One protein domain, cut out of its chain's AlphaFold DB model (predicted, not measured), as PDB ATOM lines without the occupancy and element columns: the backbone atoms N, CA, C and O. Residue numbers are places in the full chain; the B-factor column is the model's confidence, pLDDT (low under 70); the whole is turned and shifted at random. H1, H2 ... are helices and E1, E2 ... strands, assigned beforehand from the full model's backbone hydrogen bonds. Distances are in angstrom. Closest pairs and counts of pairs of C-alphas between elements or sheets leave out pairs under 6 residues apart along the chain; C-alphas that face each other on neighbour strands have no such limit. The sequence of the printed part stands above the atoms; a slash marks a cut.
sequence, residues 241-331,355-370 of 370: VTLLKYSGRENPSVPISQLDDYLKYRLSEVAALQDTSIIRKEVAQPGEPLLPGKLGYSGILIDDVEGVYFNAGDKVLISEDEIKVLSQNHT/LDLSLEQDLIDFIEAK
ATOM      1  N   VAL A 241      15.030 -27.572 -10.504       82.19
ATOM      2  CA  VAL A 241      15.350 -26.322  -9.816       82.19
ATOM      3  C   VAL A 241      16.135 -26.667  -8.565       82.19
ATOM      4  O   VAL A 241      15.665 -27.400  -7.697       82.19
ATOM      5  N   THR A 242      17.350 -26.140  -8.487       78.44
ATOM      6  CA  THR A 242      18.284 -26.316  -7.380       78.44
ATOM      7  C   THR A 242      18.446 -25.002  -6.629       78.44
ATOM      8  O   THR A 242      18.862 -23.997  -7.205       78.44
ATOM      9  N   LEU A 243      18.195 -25.015  -5.319       72.69
ATOM     10  CA  LEU A 243      18.532 -23.883  -4.455       72.69
ATOM     11  C   LEU A 243      20.018 -23.928  -4.124       72.69
ATOM     12  O   LEU A 243      20.473 -24.732  -3.309       72.69
ATOM     13  N   LEU A 244      20.787 -23.043  -4.743       68.88
ATOM     14  CA  LEU A 244      22.203 -22.907  -4.466       68.88
ATOM     15  C   LEU A 244      22.369 -22.205  -3.132       68.88
ATOM     16  O   LEU A 244      22.230 -20.995  -3.040       68.88
ATOM     17  N   LYS A 245      22.697 -22.953  -2.087       61.66
ATOM     18  CA  LYS A 245      23.062 -22.394  -0.791       61.66
ATOM     19  C   LYS A 245      24.305 -23.115  -0.340       61.66
ATOM     20  O   LYS A 245      24.232 -24.180   0.274       61.66
ATOM     21  N   TYR A 246      25.460 -22.522  -0.640       55.78
ATOM     22  CA  TYR A 246      26.772 -23.098  -0.354       55.78
ATOM     23  C   TYR A 246      27.003 -23.191   1.159       55.78
ATOM     24  O   TYR A 246      27.672 -22.366   1.784       55.78
ATOM     25  N   SER A 247      26.401 -24.203   1.772       55.72
ATOM     26  CA  SER A 247      26.484 -24.559   3.188       55.72
ATOM     27  C   SER A 247      27.446 -25.731   3.413       55.72
ATOM     28  O   SER A 247      27.592 -26.211   4.538       55.72
ATOM     29  N   GLY A 248      28.103 -26.196   2.342       55.34
ATOM     30  CA  GLY A 248      28.909 -27.416   2.319       55.34
ATOM     31  C   GLY A 248      28.068 -28.699   2.309       55.34
ATOM     32  O   GLY A 248      28.605 -29.766   2.564       55.34
ATOM     33  N   ARG A 249      26.757 -28.623   2.058       67.38
ATOM     34  CA  ARG A 249      25.865 -29.773   1.814       67.38
ATOM     35  C   ARG A 249      25.462 -29.784   0.343       67.38
ATOM     36  O   ARG A 249      25.613 -28.759  -0.314       67.38
ATOM     37  N   GLU A 250      24.969 -30.916  -0.157       67.62
ATOM     38  CA  GLU A 250      24.346 -30.948  -1.483       67.62
ATOM     39  C   GLU A 250      23.188 -29.943  -1.500       67.62
ATOM     40  O   GLU A 250      22.403 -29.872  -0.550       67.62
ATOM     41  N   ASN A 251      23.140 -29.119  -2.543       70.75
ATOM     42  CA  ASN A 251      22.069 -28.149  -2.715       70.75
ATOM     43  C   ASN A 251      20.757 -28.904  -2.968       70.75
ATOM     44  O   ASN A 251      20.755 -29.823  -3.793       70.75
ATOM     45  N   PRO A 252      19.657 -28.570  -2.271       69.44
ATOM     46  CA  PRO A 252      18.398 -29.250  -2.504       69.44
ATOM     47  C   PRO A 252      17.913 -28.934  -3.921       69.44
ATOM     48  O   PRO A 252      17.960 -27.785  -4.368       69.44
ATOM     49  N   SER A 253      17.487 -29.981  -4.620       75.06
ATOM     50  CA  SER A 253      17.022 -29.937  -6.001       75.06
ATOM     51  C   SER A 253      15.698 -30.674  -6.103       75.06
ATOM     52  O   SER A 253      15.542 -31.747  -5.517       75.06
ATOM     53  N   VAL A 254      14.753 -30.093  -6.834       78.06
ATOM     54  CA  VAL A 254      13.439 -30.681  -7.098       78.06
ATOM     55  C   VAL A 254      13.151 -30.657  -8.600       78.06
ATOM     56  O   VAL A 254      13.505 -29.680  -9.267       78.06
ATOM     57  N   PRO A 255      12.503 -31.694  -9.161       85.00
ATOM     58  CA  PRO A 255      11.993 -31.628 -10.525       85.00
ATOM     59  C   PRO A 255      10.991 -30.481 -10.670       85.00
ATOM     60  O   PRO A 255      10.121 -30.312  -9.812       85.00
ATOM     61  N   ILE A 256      11.063 -29.730 -11.772       84.12
ATOM     62  CA  ILE A 256      10.134 -28.620 -12.059       84.12
ATOM     63  C   ILE A 256       8.680 -29.107 -12.041       84.12
ATOM     64  O   ILE A 256       7.785 -28.416 -11.557       84.12
ATOM     65  N   SER A 257       8.443 -30.338 -12.494       83.75
ATOM     66  CA  SER A 257       7.127 -30.981 -12.471       83.75
ATOM     67  C   SER A 257       6.509 -31.066 -11.069       83.75
ATOM     68  O   SER A 257       5.284 -30.993 -10.950       83.75
ATOM     69  N   GLN A 258       7.332 -31.150 -10.016       85.25
ATOM     70  CA  GLN A 258       6.906 -31.263  -8.618       85.25
ATOM     71  C   GLN A 258       6.683 -29.917  -7.915       85.25
ATOM     72  O   GLN A 258       6.271 -29.924  -6.749       85.25
ATOM     73  N   LEU A 259       6.968 -28.793  -8.578       81.00
ATOM     74  CA  LEU A 259       6.633 -27.455  -8.088       81.00
ATOM     75  C   LEU A 259       5.119 -27.220  -8.158       81.00
ATOM     76  O   LEU A 259       4.434 -27.786  -9.018       81.00
ATOM     77  N   ASP A 260       4.600 -26.389  -7.256       82.81
ATOM     78  CA  ASP A 260       3.216 -25.925  -7.353       82.81
ATOM     79  C   ASP A 260       3.025 -24.937  -8.518       82.81
ATOM     80  O   ASP A 260       3.981 -24.462  -9.141       82.81
ATOM     81  N   ASP A 261       1.763 -24.662  -8.846       84.69
ATOM     82  CA  ASP A 261       1.408 -23.818  -9.988       84.69
ATOM     83  C   ASP A 261       1.881 -22.368  -9.810       84.69
ATOM     84  O   ASP A 261       2.225 -21.708 -10.791       84.69
ATOM     85  N   TYR A 262       1.962 -21.889  -8.565       82.38
ATOM     86  CA  TYR A 262       2.459 -20.552  -8.255       82.38
ATOM     87  C   TYR A 262       3.948 -20.429  -8.590       82.38
ATOM     88  O   TYR A 262       4.347 -19.530  -9.329       82.38
ATOM     89  N   LEU A 263       4.773 -21.364  -8.124       82.69
ATOM     90  CA  LEU A 263       6.212 -21.376  -8.383       82.69
ATOM     91  C   LEU A 263       6.525 -21.592  -9.867       82.69
ATOM     92  O   LEU A 263       7.424 -20.945 -10.405       82.69
ATOM     93  N   LYS A 264       5.753 -22.445 -10.552       85.44
ATOM     94  CA  LYS A 264       5.842 -22.622 -12.011       85.44
ATOM     95  C   LYS A 264       5.557 -21.321 -12.757       85.44
ATOM     96  O   LYS A 264       6.287 -20.971 -13.684       85.44
ATOM     97  N   TYR A 265       4.520 -20.593 -12.343       82.88
ATOM     98  CA  TYR A 265       4.195 -19.286 -12.905       82.88
ATOM     99  C   TYR A 265       5.329 -18.278 -12.679       82.88
ATOM    100  O   TYR A 265       5.814 -17.692 -13.646       82.88
ATOM    101  N   ARG A 266       5.843 -18.148 -11.449       82.56
ATOM    102  CA  ARG A 266       6.944 -17.217 -11.138       82.56
ATOM    103  C   ARG A 266       8.218 -17.519 -11.936       82.56
ATOM    104  O   ARG A 266       8.863 -16.595 -12.425       82.56
ATOM    105  N   LEU A 267       8.572 -18.794 -12.120       83.06
ATOM    106  CA  LEU A 267       9.708 -19.186 -12.966       83.06
ATOM    107  C   LEU A 267       9.503 -18.784 -14.434       83.06
ATOM    108  O   LEU A 267      10.444 -18.304 -15.066       83.06
ATOM    109  N   SER A 268       8.280 -18.917 -14.959       83.44
ATOM    110  CA  SER A 268       7.954 -18.470 -16.319       83.44
ATOM    111  C   SER A 268       8.106 -16.955 -16.501       83.44
ATOM    112  O   SER A 268       8.578 -16.514 -17.548       83.44
ATOM    113  N   GLU A 269       7.786 -16.156 -15.477       81.81
ATOM    114  CA  GLU A 269       7.969 -14.701 -15.526       81.81
ATOM    115  C   GLU A 269       9.453 -14.341 -15.616       81.81
ATOM    116  O   GLU A 269       9.851 -13.538 -16.457       81.81
ATOM    117  N   VAL A 270      10.296 -14.992 -14.806       77.75
ATOM    118  CA  VAL A 270      11.751 -14.796 -14.856       77.75
ATOM    119  C   VAL A 270      12.316 -15.194 -16.220       77.75
ATOM    120  O   VAL A 270      13.129 -14.461 -16.786       77.75
ATOM    121  N   ALA A 271      11.861 -16.316 -16.780       79.75
ATOM    122  CA  ALA A 271      12.271 -16.753 -18.110       79.75
ATOM    123  C   ALA A 271      11.858 -15.755 -19.205       79.75
ATOM    124  O   ALA A 271      12.647 -15.491 -20.107       79.75
ATOM    125  N   ALA A 272      10.671 -15.147 -19.114       79.06
ATOM    126  CA  ALA A 272      10.220 -14.129 -20.066       79.06
ATOM    127  C   ALA A 272      11.038 -12.825 -19.986       79.06
ATOM    128  O   ALA A 272      11.192 -12.119 -20.983       79.06
ATOM    129  N   LEU A 273      11.593 -12.502 -18.815       72.94
ATOM    130  CA  LEU A 273      12.384 -11.288 -18.608       72.94
ATOM    131  C   LEU A 273      13.807 -11.372 -19.174       72.94
ATOM    132  O   LEU A 273      14.452 -10.329 -19.313       72.94
ATOM    133  N   GLN A 274      14.299 -12.565 -19.521       69.44
ATOM    134  CA  GLN A 274      15.688 -12.765 -19.947       69.44
ATOM    135  C   GLN A 274      16.070 -11.959 -21.202       69.44
ATOM    136  O   GLN A 274      17.225 -11.581 -21.356       69.44
ATOM    137  N   ASP A 275      15.113 -11.678 -22.087       69.12
ATOM    138  CA  ASP A 275      15.357 -10.954 -23.343       69.12
ATOM    139  C   ASP A 275      15.012  -9.457 -23.235       69.12
ATOM    140  O   ASP A 275      14.958  -8.735 -24.231       69.12
ATOM    141  N   THR A 276      14.782  -8.970 -22.013       66.06
ATOM    142  CA  THR A 276      14.471  -7.566 -21.735       66.06
ATOM    143  C   THR A 276      15.697  -6.825 -21.203       66.06
ATOM    144  O   THR A 276      16.566  -7.404 -20.560       66.06
ATOM    145  N   SER A 277      15.746  -5.502 -21.379       60.75
ATOM    146  CA  SER A 277      16.802  -4.654 -20.800       60.75
ATOM    147  C   SER A 277      16.725  -4.519 -19.270       60.75
ATOM    148  O   SER A 277      17.522  -3.794 -18.680       60.75
ATOM    149  N   ILE A 278      15.734  -5.152 -18.634       57.38
ATOM    150  CA  ILE A 278      15.462  -5.063 -17.194       57.38
ATOM    151  C   ILE A 278      16.448  -5.934 -16.409       57.38
ATOM    152  O   ILE A 278      16.849  -5.566 -15.305       57.38
ATOM    153  N   ILE A 279      16.871  -7.061 -16.989       56.97
ATOM    154  CA  ILE A 279      17.815  -7.997 -16.384       56.97
ATOM    155  C   ILE A 279      19.035  -8.119 -17.289       56.97
ATOM    156  O   ILE A 279      18.916  -8.281 -18.502       56.97
ATOM    157  N   ARG A 280      20.235  -8.077 -16.704       60.78
ATOM    158  CA  ARG A 280      21.446  -8.390 -17.459       60.78
ATOM    159  C   ARG A 280      21.501  -9.903 -17.702       60.78
ATOM    160  O   ARG A 280      21.796 -10.663 -16.783       60.78
ATOM    161  N   LYS A 281      21.233 -10.317 -18.943       70.69
ATOM    162  CA  LYS A 281      21.502 -11.672 -19.437       70.69
ATOM    163  C   LYS A 281      22.981 -11.798 -19.781       70.69
ATOM    164  O   LYS A 281      23.469 -11.122 -20.686       70.69
ATOM    165  N   GLU A 282      23.688 -12.677 -19.081       73.06
ATOM    166  CA  GLU A 282      25.067 -13.036 -19.410       73.06
ATOM    167  C   GLU A 282      25.118 -14.453 -19.988       73.06
ATOM    168  O   GLU A 282      24.611 -15.403 -19.394       73.06
ATOM    169  N   VAL A 283      25.736 -14.615 -21.161       75.75
ATOM    170  CA  VAL A 283      26.008 -15.942 -21.729       75.75
ATOM    171  C   VAL A 283      27.375 -16.395 -21.231       75.75
ATOM    172  O   VAL A 283      28.384 -15.742 -21.510       75.75
ATOM    173  N   ALA A 284      27.400 -17.497 -20.481       69.25
ATOM    174  CA  ALA A 284      28.628 -18.056 -19.928       69.25
ATOM    175  C   ALA A 284      29.604 -18.428 -21.052       69.25
ATOM    176  O   ALA A 284      29.233 -19.080 -22.032       69.25
ATOM    177  N   GLN A 285      30.865 -18.019 -20.909       71.75
ATOM    178  CA  GLN A 285      31.885 -18.329 -21.907       71.75
ATOM    179  C   GLN A 285      32.307 -19.805 -21.824       71.75
ATOM    180  O   GLN A 285      32.259 -20.408 -20.747       71.75
ATOM    181  N   PRO A 286      32.773 -20.418 -22.930       58.31
ATOM    182  CA  PRO A 286      33.291 -21.782 -22.901       58.31
ATOM    183  C   PRO A 286      34.385 -21.963 -21.835       58.31
ATOM    184  O   PRO A 286      35.410 -21.286 -21.857       58.31
ATOM    185  N   GLY A 287      34.167 -22.890 -20.898       56.66
ATOM    186  CA  GLY A 287      35.093 -23.181 -19.795       56.66
ATOM    187  C   GLY A 287      34.937 -22.288 -18.557       56.66
ATOM    188  O   GLY A 287      35.589 -22.543 -17.543       56.66
ATOM    189  N   GLU A 288      34.061 -21.287 -18.598       59.31
ATOM    190  CA  GLU A 288      33.726 -20.479 -17.433       59.31
ATOM    191  C   GLU A 288      32.833 -21.277 -16.460       59.31
ATOM    192  O   GLU A 288      31.842 -21.883 -16.880       59.31
ATOM    193  N   PRO A 289      33.144 -21.311 -15.152       62.66
ATOM    194  CA  PRO A 289      32.264 -21.948 -14.186       62.66
ATOM    195  C   PRO A 289      30.956 -21.155 -14.077       62.66
ATOM    196  O   PRO A 289      30.958 -20.002 -13.652       62.66
ATOM    197  N   LEU A 290      29.832 -21.799 -14.410       67.81
ATOM    198  CA  LEU A 290      28.497 -21.215 -14.238       67.81
ATOM    199  C   LEU A 290      28.231 -20.850 -12.772       67.81
ATOM    200  O   LEU A 290      27.598 -19.850 -12.483       67.81
ATOM    201  N   LEU A 291      28.726 -21.676 -11.854       66.88
ATOM    202  CA  LEU A 291      28.452 -21.597 -10.431       66.88
ATOM    203  C   LEU A 291      29.600 -20.897  -9.681       66.88
ATOM    204  O   LEU A 291      30.724 -21.417  -9.693       66.88
ATOM    205  N   PRO A 292      29.359 -19.772  -8.982       61.94
ATOM    206  CA  PRO A 292      30.396 -19.104  -8.205       61.94
ATOM    207  C   PRO A 292      30.793 -19.980  -7.014       61.94
ATOM    208  O   PRO A 292      30.025 -20.196  -6.082       61.94
ATOM    209  N   GLY A 293      32.015 -20.514  -7.035       57.19
ATOM    210  CA  GLY A 293      32.530 -21.414  -6.000       57.19
ATOM    211  C   GLY A 293      32.842 -20.709  -4.678       57.19
ATOM    212  O   GLY A 293      34.009 -20.593  -4.312       57.19
ATOM    213  N   LYS A 294      31.823 -20.194  -3.975       59.19
ATOM    214  CA  LYS A 294      31.977 -19.458  -2.713       59.19
ATOM    215  C   LYS A 294      30.943 -19.882  -1.671       59.19
ATOM    216  O   LYS A 294      29.741 -19.710  -1.851       59.19
ATOM    217  N   LEU A 295      31.415 -20.334  -0.508       52.16
ATOM    218  CA  LEU A 295      30.591 -20.545   0.684       52.16
ATOM    219  C   LEU A 295      29.807 -19.279   1.035       52.16
ATOM    220  O   LEU A 295      30.378 -18.226   1.318       52.16
ATOM    221  N   GLY A 296      28.483 -19.409   1.113       53.31
ATOM    222  CA  GLY A 296      27.568 -18.305   1.425       53.31
ATOM    223  C   GLY A 296      26.908 -17.671   0.225       53.31
ATOM    224  O   GLY A 296      26.051 -16.831   0.445       53.31
ATOM    225  N   TYR A 297      27.259 -18.090  -0.988       62.47
ATOM    226  CA  TYR A 297      26.459 -17.749  -2.147       62.47
ATOM    227  C   TYR A 297      25.053 -18.356  -2.028       62.47
ATOM    228  O   TYR A 297      24.912 -19.522  -1.621       62.47
ATOM    229  N   SER A 298      24.061 -17.537  -2.366       65.81
ATOM    230  CA  SER A 298      22.657 -17.881  -2.550       65.81
ATOM    231  C   SER A 298      22.255 -17.624  -4.001       65.81
ATOM    232  O   SER A 298      22.711 -16.662  -4.615       65.81
ATOM    233  N   GLY A 299      21.440 -18.505  -4.564       73.81
ATOM    234  CA  GLY A 299      20.871 -18.327  -5.892       73.81
ATOM    235  C   GLY A 299      20.047 -19.534  -6.309       73.81
ATOM    236  O   GLY A 299      19.934 -20.519  -5.575       73.81
ATOM    237  N   ILE A 300      19.496 -19.476  -7.512       78.50
ATOM    238  CA  ILE A 300      18.693 -20.553  -8.089       78.50
ATOM    239  C   ILE A 300      19.422 -21.059  -9.330       78.50
ATOM    240  O   ILE A 300      19.786 -20.274 -10.199       78.50
ATOM    241  N   LEU A 301      19.648 -22.367  -9.414       81.69
ATOM    242  CA  LEU A 301      20.102 -23.022 -10.637       81.69
ATOM    243  C   LEU A 301      18.942 -23.804 -11.237       81.69
ATOM    244  O   LEU A 301      18.400 -24.695 -10.590       81.69
ATOM    245  N   ILE A 302      18.618 -23.510 -12.485       84.50
ATOM    246  CA  ILE A 302      17.690 -24.286 -13.295       84.50
ATOM    247  C   ILE A 302      18.526 -25.133 -14.250       84.50
ATOM    248  O   ILE A 302      19.347 -24.602 -14.995       84.50
ATOM    249  N   ASP A 303      18.348 -26.448 -14.198       86.00
ATOM    250  CA  ASP A 303      18.900 -27.388 -15.173       86.00
ATOM    251  C   ASP A 303      17.759 -27.821 -16.090       86.00
ATOM    252  O   ASP A 303      16.968 -28.682 -15.703       86.00
ATOM    253  N   ASP A 304      17.609 -27.167 -17.243       85.81
ATOM    254  CA  ASP A 304      16.426 -27.294 -18.095       85.81
ATOM    255  C   ASP A 304      16.641 -28.279 -19.250       85.81
ATOM    256  O   ASP A 304      16.657 -27.923 -20.426       85.81
ATOM    257  N   VAL A 305      16.837 -29.552 -18.914       85.88
ATOM    258  CA  VAL A 305      17.085 -30.621 -19.898       85.88
ATOM    259  C   VAL A 305      15.898 -30.881 -20.835       85.88
ATOM    260  O   VAL A 305      16.113 -31.308 -21.967       85.88
ATOM    261  N   GLU A 306      14.670 -30.602 -20.394       86.56
ATOM    262  CA  GLU A 306      13.432 -30.776 -21.169       86.56
ATOM    263  C   GLU A 306      13.042 -29.517 -21.970       86.56
ATOM    264  O   GLU A 306      12.221 -29.611 -22.880       86.56
ATOM    265  N   GLY A 307      13.630 -28.353 -21.666       85.75
ATOM    266  CA  GLY A 307      13.282 -27.075 -22.295       85.75
ATOM    267  C   GLY A 307      11.911 -26.550 -21.862       85.75
ATOM    268  O   GLY A 307      11.116 -26.113 -22.691       85.75
ATOM    269  N   VAL A 308      11.604 -26.657 -20.567       85.94
ATOM    270  CA  VAL A 308      10.323 -26.242 -19.976       85.94
ATOM    271  C   VAL A 308      10.147 -24.725 -20.036       85.94
ATOM    272  O   VAL A 308       9.051 -24.246 -20.325       85.94
ATOM    273  N   TYR A 309      11.211 -23.970 -19.754       85.00
ATOM    274  CA  TYR A 309      11.190 -22.503 -19.715       85.00
ATOM    275  C   TYR A 309      12.304 -21.861 -20.553       85.00
ATOM    276  O   TYR A 309      12.160 -20.721 -20.992       85.00
ATOM    277  N   PHE A 310      13.401 -22.580 -20.778       85.25
ATOM    278  CA  PHE A 310      14.557 -22.169 -21.573       85.25
ATOM    279  C   PHE A 310      14.786 -23.161 -22.719       85.25
ATOM    280  O   PHE A 310      13.950 -24.031 -22.973       85.25
ATOM    281  N   ASN A 311      15.900 -23.048 -23.452       84.31
ATOM    282  CA  ASN A 311      16.191 -24.051 -24.472       84.31
ATOM    283  C   ASN A 311      16.550 -25.377 -23.800       84.31
ATOM    284  O   ASN A 311      17.238 -25.403 -22.780       84.31
ATOM    285  N   ALA A 312      16.131 -26.485 -24.409       84.69
ATOM    286  CA  ALA A 312      16.472 -27.811 -23.915       84.69
ATOM    287  C   ALA A 312      18.000 -27.974 -23.778       84.69
ATOM    288  O   ALA A 312      18.755 -27.786 -24.737       84.69
ATOM    289  N   GLY A 313      18.439 -28.329 -22.570       80.69
ATOM    290  CA  GLY A 313      19.842 -28.482 -22.190       80.69
ATOM    291  C   GLY A 313      20.498 -27.224 -21.608       80.69
ATOM    292  O   GLY A 313      21.672 -27.299 -21.225       80.69
ATOM    293  N   ASP A 314      19.786 -26.097 -21.522       83.81
ATOM    294  CA  ASP A 314      20.286 -24.881 -20.881       83.81
ATOM    295  C   ASP A 314      20.462 -25.080 -19.370       83.81
ATOM    296  O   ASP A 314      19.651 -25.708 -18.685       83.81
ATOM    297  N   LYS A 315      21.527 -24.486 -18.828       84.62
ATOM    298  CA  LYS A 315      21.687 -24.276 -17.388       84.62
ATOM    299  C   LYS A 315      21.597 -22.790 -17.088       84.62
ATOM    300  O   LYS A 315      22.385 -22.011 -17.622       84.62
ATOM    301  N   VAL A 316      20.673 -22.404 -16.219       82.81
ATOM    302  CA  VAL A 316      20.385 -21.001 -15.911       82.81
ATOM    303  C   VAL A 316      20.631 -20.734 -14.440       82.81
ATOM    304  O   VAL A 316      19.999 -21.330 -13.574       82.81
ATOM    305  N   LEU A 317      21.561 -19.832 -14.156       80.31
ATOM    306  CA  LEU A 317      21.810 -19.299 -12.829       80.31
ATOM    307  C   LEU A 317      21.044 -17.988 -12.671       80.31
ATOM    308  O   LEU A 317      21.251 -17.062 -13.448       80.31
ATOM    309  N   ILE A 318      20.210 -17.898 -11.643       77.25
ATOM    310  CA  ILE A 318      19.521 -16.677 -11.232       77.25
ATOM    311  C   ILE A 318      20.101 -16.255  -9.881       77.25
ATOM    312  O   ILE A 318      20.178 -17.063  -8.948       77.25
ATOM    313  N   SER A 319      20.519 -14.997  -9.778       70.44
ATOM    314  CA  SER A 319      21.023 -14.380  -8.549       70.44
ATOM    315  C   SER A 319      20.468 -12.962  -8.384       70.44
ATOM    316  O   SER A 319      19.743 -12.489  -9.258       70.44
ATOM    317  N   GLU A 320      20.788 -12.287  -7.274       61.31
ATOM    318  CA  GLU A 320      20.222 -10.970  -6.932       61.31
ATOM    319  C   GLU A 320      20.359  -9.914  -8.049       61.31
ATOM    320  O   GLU A 320      19.468  -9.080  -8.196       61.31
ATOM    321  N   ASP A 321      21.425  -9.960  -8.859       58.28
ATOM    322  CA  ASP A 321      21.710  -8.937  -9.879       58.28
ATOM    323  C   ASP A 321      21.878  -9.470 -11.314       58.28
ATOM    324  O   ASP A 321      21.987  -8.670 -12.250       58.28
ATOM    325  N   GLU A 322      21.891 -10.789 -11.526       68.75
ATOM    326  CA  GLU A 322      22.177 -11.380 -12.841       68.75
ATOM    327  C   GLU A 322      21.395 -12.667 -13.123       68.75
ATOM    328  O   GLU A 322      21.143 -13.482 -12.229       68.75
ATOM    329  N   ILE A 323      21.079 -12.865 -14.409       75.38
ATOM    330  CA  ILE A 323      20.736 -14.174 -14.964       75.38
ATOM    331  C   ILE A 323      21.865 -14.587 -15.900       75.38
ATOM    332  O   ILE A 323      22.118 -13.939 -16.920       75.38
ATOM    333  N   LYS A 324      22.522 -15.694 -15.568       77.94
ATOM    334  CA  LYS A 324      23.604 -16.263 -16.365       77.94
ATOM    335  C   LYS A 324      23.168 -17.574 -16.994       77.94
ATOM    336  O   LYS A 324      22.760 -18.496 -16.294       77.94
ATOM    337  N   VAL A 325      23.272 -17.668 -18.314       81.62
ATOM    338  CA  VAL A 325      22.828 -18.828 -19.094       81.62
ATOM    339  C   VAL A 325      24.031 -19.531 -19.706       81.62
ATOM    340  O   VAL A 325      24.869 -18.908 -20.358       81.62
ATOM    341  N   LEU A 326      24.109 -20.844 -19.515       82.38
ATOM    342  CA  LEU A 326      25.033 -21.731 -20.208       82.38
ATOM    343  C   LEU A 326      24.231 -22.670 -21.115       82.38
ATOM    344  O   LEU A 326      23.617 -23.622 -20.632       82.38
ATOM    345  N   SER A 327      24.276 -22.416 -22.421       79.44
ATOM    346  CA  SER A 327      23.585 -23.227 -23.426       79.44
ATOM    347  C   SER A 327      24.481 -24.317 -23.995       79.44
ATOM    348  O   SER A 327      25.574 -24.038 -24.486       79.44
ATOM    349  N   GLN A 328      24.010 -25.567 -23.995       63.66
ATOM    350  CA  GLN A 328      24.766 -26.693 -24.563       63.66
ATOM    351  C   GLN A 328      24.851 -26.665 -26.101       63.66
ATOM    352  O   GLN A 328      25.770 -27.247 -26.670       63.66
ATOM    353  N   ASN A 329      23.946 -25.946 -26.776       51.16
ATOM    354  CA  ASN A 329      23.822 -25.969 -28.239       51.16
ATOM    355  C   ASN A 329      24.567 -24.847 -28.990       51.16
ATOM    356  O   ASN A 329      24.513 -24.814 -30.216       51.16
ATOM    357  N   HIS A 330      25.325 -23.975 -28.317       46.00
ATOM    358  CA  HIS A 330      26.146 -22.954 -28.991       46.00
ATOM    359  C   HIS A 330      27.625 -23.352 -29.101       46.00
ATOM    360  O   HIS A 330      28.534 -22.588 -28.785       46.00
ATOM    361  N   THR A 331      27.880 -24.545 -29.642       37.03
ATOM    362  CA  THR A 331      29.132 -24.780 -30.373       37.03
ATOM    363  C   THR A 331      28.836 -24.578 -31.855       37.03
ATOM    364  O   THR A 331      28.279 -25.460 -32.492       37.03
ATOM    365  N   LEU A 355      11.161  -7.928  -9.738       46.72
ATOM    366  CA  LEU A 355      11.876  -8.984  -9.035       46.72
ATOM    367  C   LEU A 355      11.779  -8.648  -7.552       46.72
ATOM    368  O   LEU A 355      12.763  -8.247  -6.935       46.72
ATOM    369  N   ASP A 356      10.583  -8.736  -6.967       48.88
ATOM    370  CA  ASP A 356      10.596  -8.994  -5.534       48.88
ATOM    371  C   ASP A 356      11.268 -10.363  -5.392       48.88
ATOM    372  O   ASP A 356      10.778 -11.365  -5.927       48.88
ATOM    373  N   LEU A 357      12.437 -10.382  -4.756       50.94
ATOM    374  CA  LEU A 357      13.305 -11.538  -4.505       50.94
ATOM    375  C   LEU A 357      12.612 -12.617  -3.638       50.94
ATOM    376  O   LEU A 357      13.266 -13.497  -3.082       50.94
ATOM    377  N   SER A 358      11.277 -12.583  -3.553       60.44
ATOM    378  CA  SER A 358      10.436 -13.597  -2.943       60.44
ATOM    379  C   SER A 358      10.586 -14.944  -3.630       60.44
ATOM    380  O   SER A 358      10.464 -15.924  -2.932       60.44
ATOM    381  N   LEU A 359      10.911 -15.051  -4.930       70.19
ATOM    382  CA  LEU A 359      10.991 -16.373  -5.581       70.19
ATOM    383  C   LEU A 359      12.018 -17.295  -4.905       70.19
ATOM    384  O   LEU A 359      11.753 -18.483  -4.741       70.19
ATOM    385  N   GLU A 360      13.172 -16.763  -4.488       67.31
ATOM    386  CA  GLU A 360      14.128 -17.561  -3.716       67.31
ATOM    387  C   GLU A 360      13.497 -17.992  -2.388       67.31
ATOM    388  O   GLU A 360      13.537 -19.173  -2.058       67.31
ATOM    389  N   GLN A 361      12.872 -17.064  -1.656       64.56
ATOM    390  CA  GLN A 361      12.221 -17.341  -0.372       64.56
ATOM    391  C   GLN A 361      11.023 -18.300  -0.492       64.56
ATOM    392  O   GLN A 361      10.895 -19.199   0.326       64.56
ATOM    393  N   ASP A 362      10.211 -18.181  -1.536       70.94
ATOM    394  CA  ASP A 362       9.047 -19.010  -1.834       70.94
ATOM    395  C   ASP A 362       9.500 -20.432  -2.204       70.94
ATOM    396  O   ASP A 362       8.940 -21.419  -1.727       70.94
ATOM    397  N   LEU A 363      10.573 -20.561  -3.003       69.94
ATOM    398  CA  LEU A 363      11.204 -21.853  -3.283       69.94
ATOM    399  C   LEU A 363      11.833 -22.460  -2.026       69.94
ATOM    400  O   LEU A 363      11.756 -23.673  -1.844       69.94
ATOM    401  N   ILE A 364      12.459 -21.645  -1.170       64.12
ATOM    402  CA  ILE A 364      12.979 -22.083   0.130       64.12
ATOM    403  C   ILE A 364      11.835 -22.642   0.966       64.12
ATOM    404  O   ILE A 364      11.917 -23.792   1.377       64.12
ATOM    405  N   ASP A 365      10.767 -21.878   1.165       66.44
ATOM    406  CA  ASP A 365       9.640 -22.274   2.004       66.44
ATOM    407  C   ASP A 365       8.975 -23.550   1.468       66.44
ATOM    408  O   ASP A 365       8.676 -24.465   2.236       66.44
ATOM    409  N   PHE A 366       8.827 -23.677   0.146       68.56
ATOM    410  CA  PHE A 366       8.277 -24.872  -0.494       68.56
ATOM    411  C   PHE A 366       9.163 -26.113  -0.344       68.56
ATOM    412  O   PHE A 366       8.666 -27.205  -0.057       68.56
ATOM    413  N   ILE A 367      10.472 -25.969  -0.564       64.31
ATOM    414  CA  ILE A 367      11.433 -27.074  -0.476       64.31
ATOM    415  C   ILE A 367      11.670 -27.475   0.983       64.31
ATOM    416  O   ILE A 367      11.866 -28.655   1.258       64.31
ATOM    417  N   GLU A 368      11.648 -26.522   1.918       57.78
ATOM    418  CA  GLU A 368      11.822 -26.778   3.351       57.78
ATOM    419  C   GLU A 368      10.546 -27.338   4.009       57.78
ATOM    420  O   GLU A 368      10.648 -28.084   4.981       57.78
ATOM    421  N   ALA A 369       9.350 -27.058   3.479       53.97
ATOM    422  CA  ALA A 369       8.090 -27.614   3.990       53.97
ATOM    423  C   ALA A 369       7.842 -29.096   3.623       53.97
ATOM    424  O   ALA A 369       6.925 -29.709   4.178       53.97
ATOM    425  N   LYS A 370       8.629 -29.664   2.700       51.97
ATOM    426  CA  LYS A 370       8.590 -31.079   2.290       51.97
ATOM    427  C   LYS A 370       9.699 -31.888   2.968       51.97
ATOM    428  O   LYS A 370       9.445 -33.084   3.239       51.97
TER     429      LYS A 370
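What this domain is: This is residues 241 to 331 and 355 to 370 of the 370 residues of an uncharacterized protein of Pseudoalteromonas luteoviolacea H33 (UniProt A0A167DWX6). A twisted six-stranded sheet has two helices, H1 and H2, over one face, both across the strands; a long loop, residues 284 to 297, joins E3 to E4. The 107 printed residues run E1 E2 H1 E3 E4 E5 E6 H2, class mixed, with 51, under half, in named elements. The sheet's order is E2 E1 E4 E5 E6 E3, mixed. The whole is compact, radius of gyration of the C-alphas 13.3 A, spanning 40 by 30 by 26 A.

How they stand to each other: E1, residues 241 to 245, and E2, 253 to 255, form an antiparallel hairpin, with N 241 and O 254 within hydrogen-bond range at 2.9 A. H1, 261 to 273, has a height over the sheet of 11.0 A and lies over E5, 314 to 318, only just not over E6, 323 to 326, where 2 C-alphas fall. E3, 281 to 283, is parallel to E6: N 325 to O 282, 2.8 A. E4, 298 to 304, is antiparallel to E1: N 242 to O 301, 2.8 A. E4, E5 and E6 form a meander, each strand the antiparallel neighbour of the one before: N 302 to O 316 and N 317 to O 324, both 2.8 A. H2, 358 to 368, is on the same face as H1, height 9.6 A; its closest C-alpha pair to E1 is Leu 243 and Ile 364, 7.4 A. H1 touches H2 with residues 263 to 266 alone, closest C-alphas Arg 266 and Leu 359, 6.9 A. In both helices every O i to N i+4 pair is within hydrogen-bond range.

Where its parts are: E1 begins at C-alpha 241 (15.350, -26.322, -9.816). E4 measures 19.2 A, H1 18.8 A. H2, 14.7 A, ends at C-alpha 368 (11.822, -26.778, 3.351).

The domain as a whole: Residues 332 to 354 are not printed; C-alphas 331 and 355 are 31.7 A apart. The E3 to E4 link is long. Mean pLDDT of the printed part is 71.0; 50 residues are under 70, among them 286 to 298.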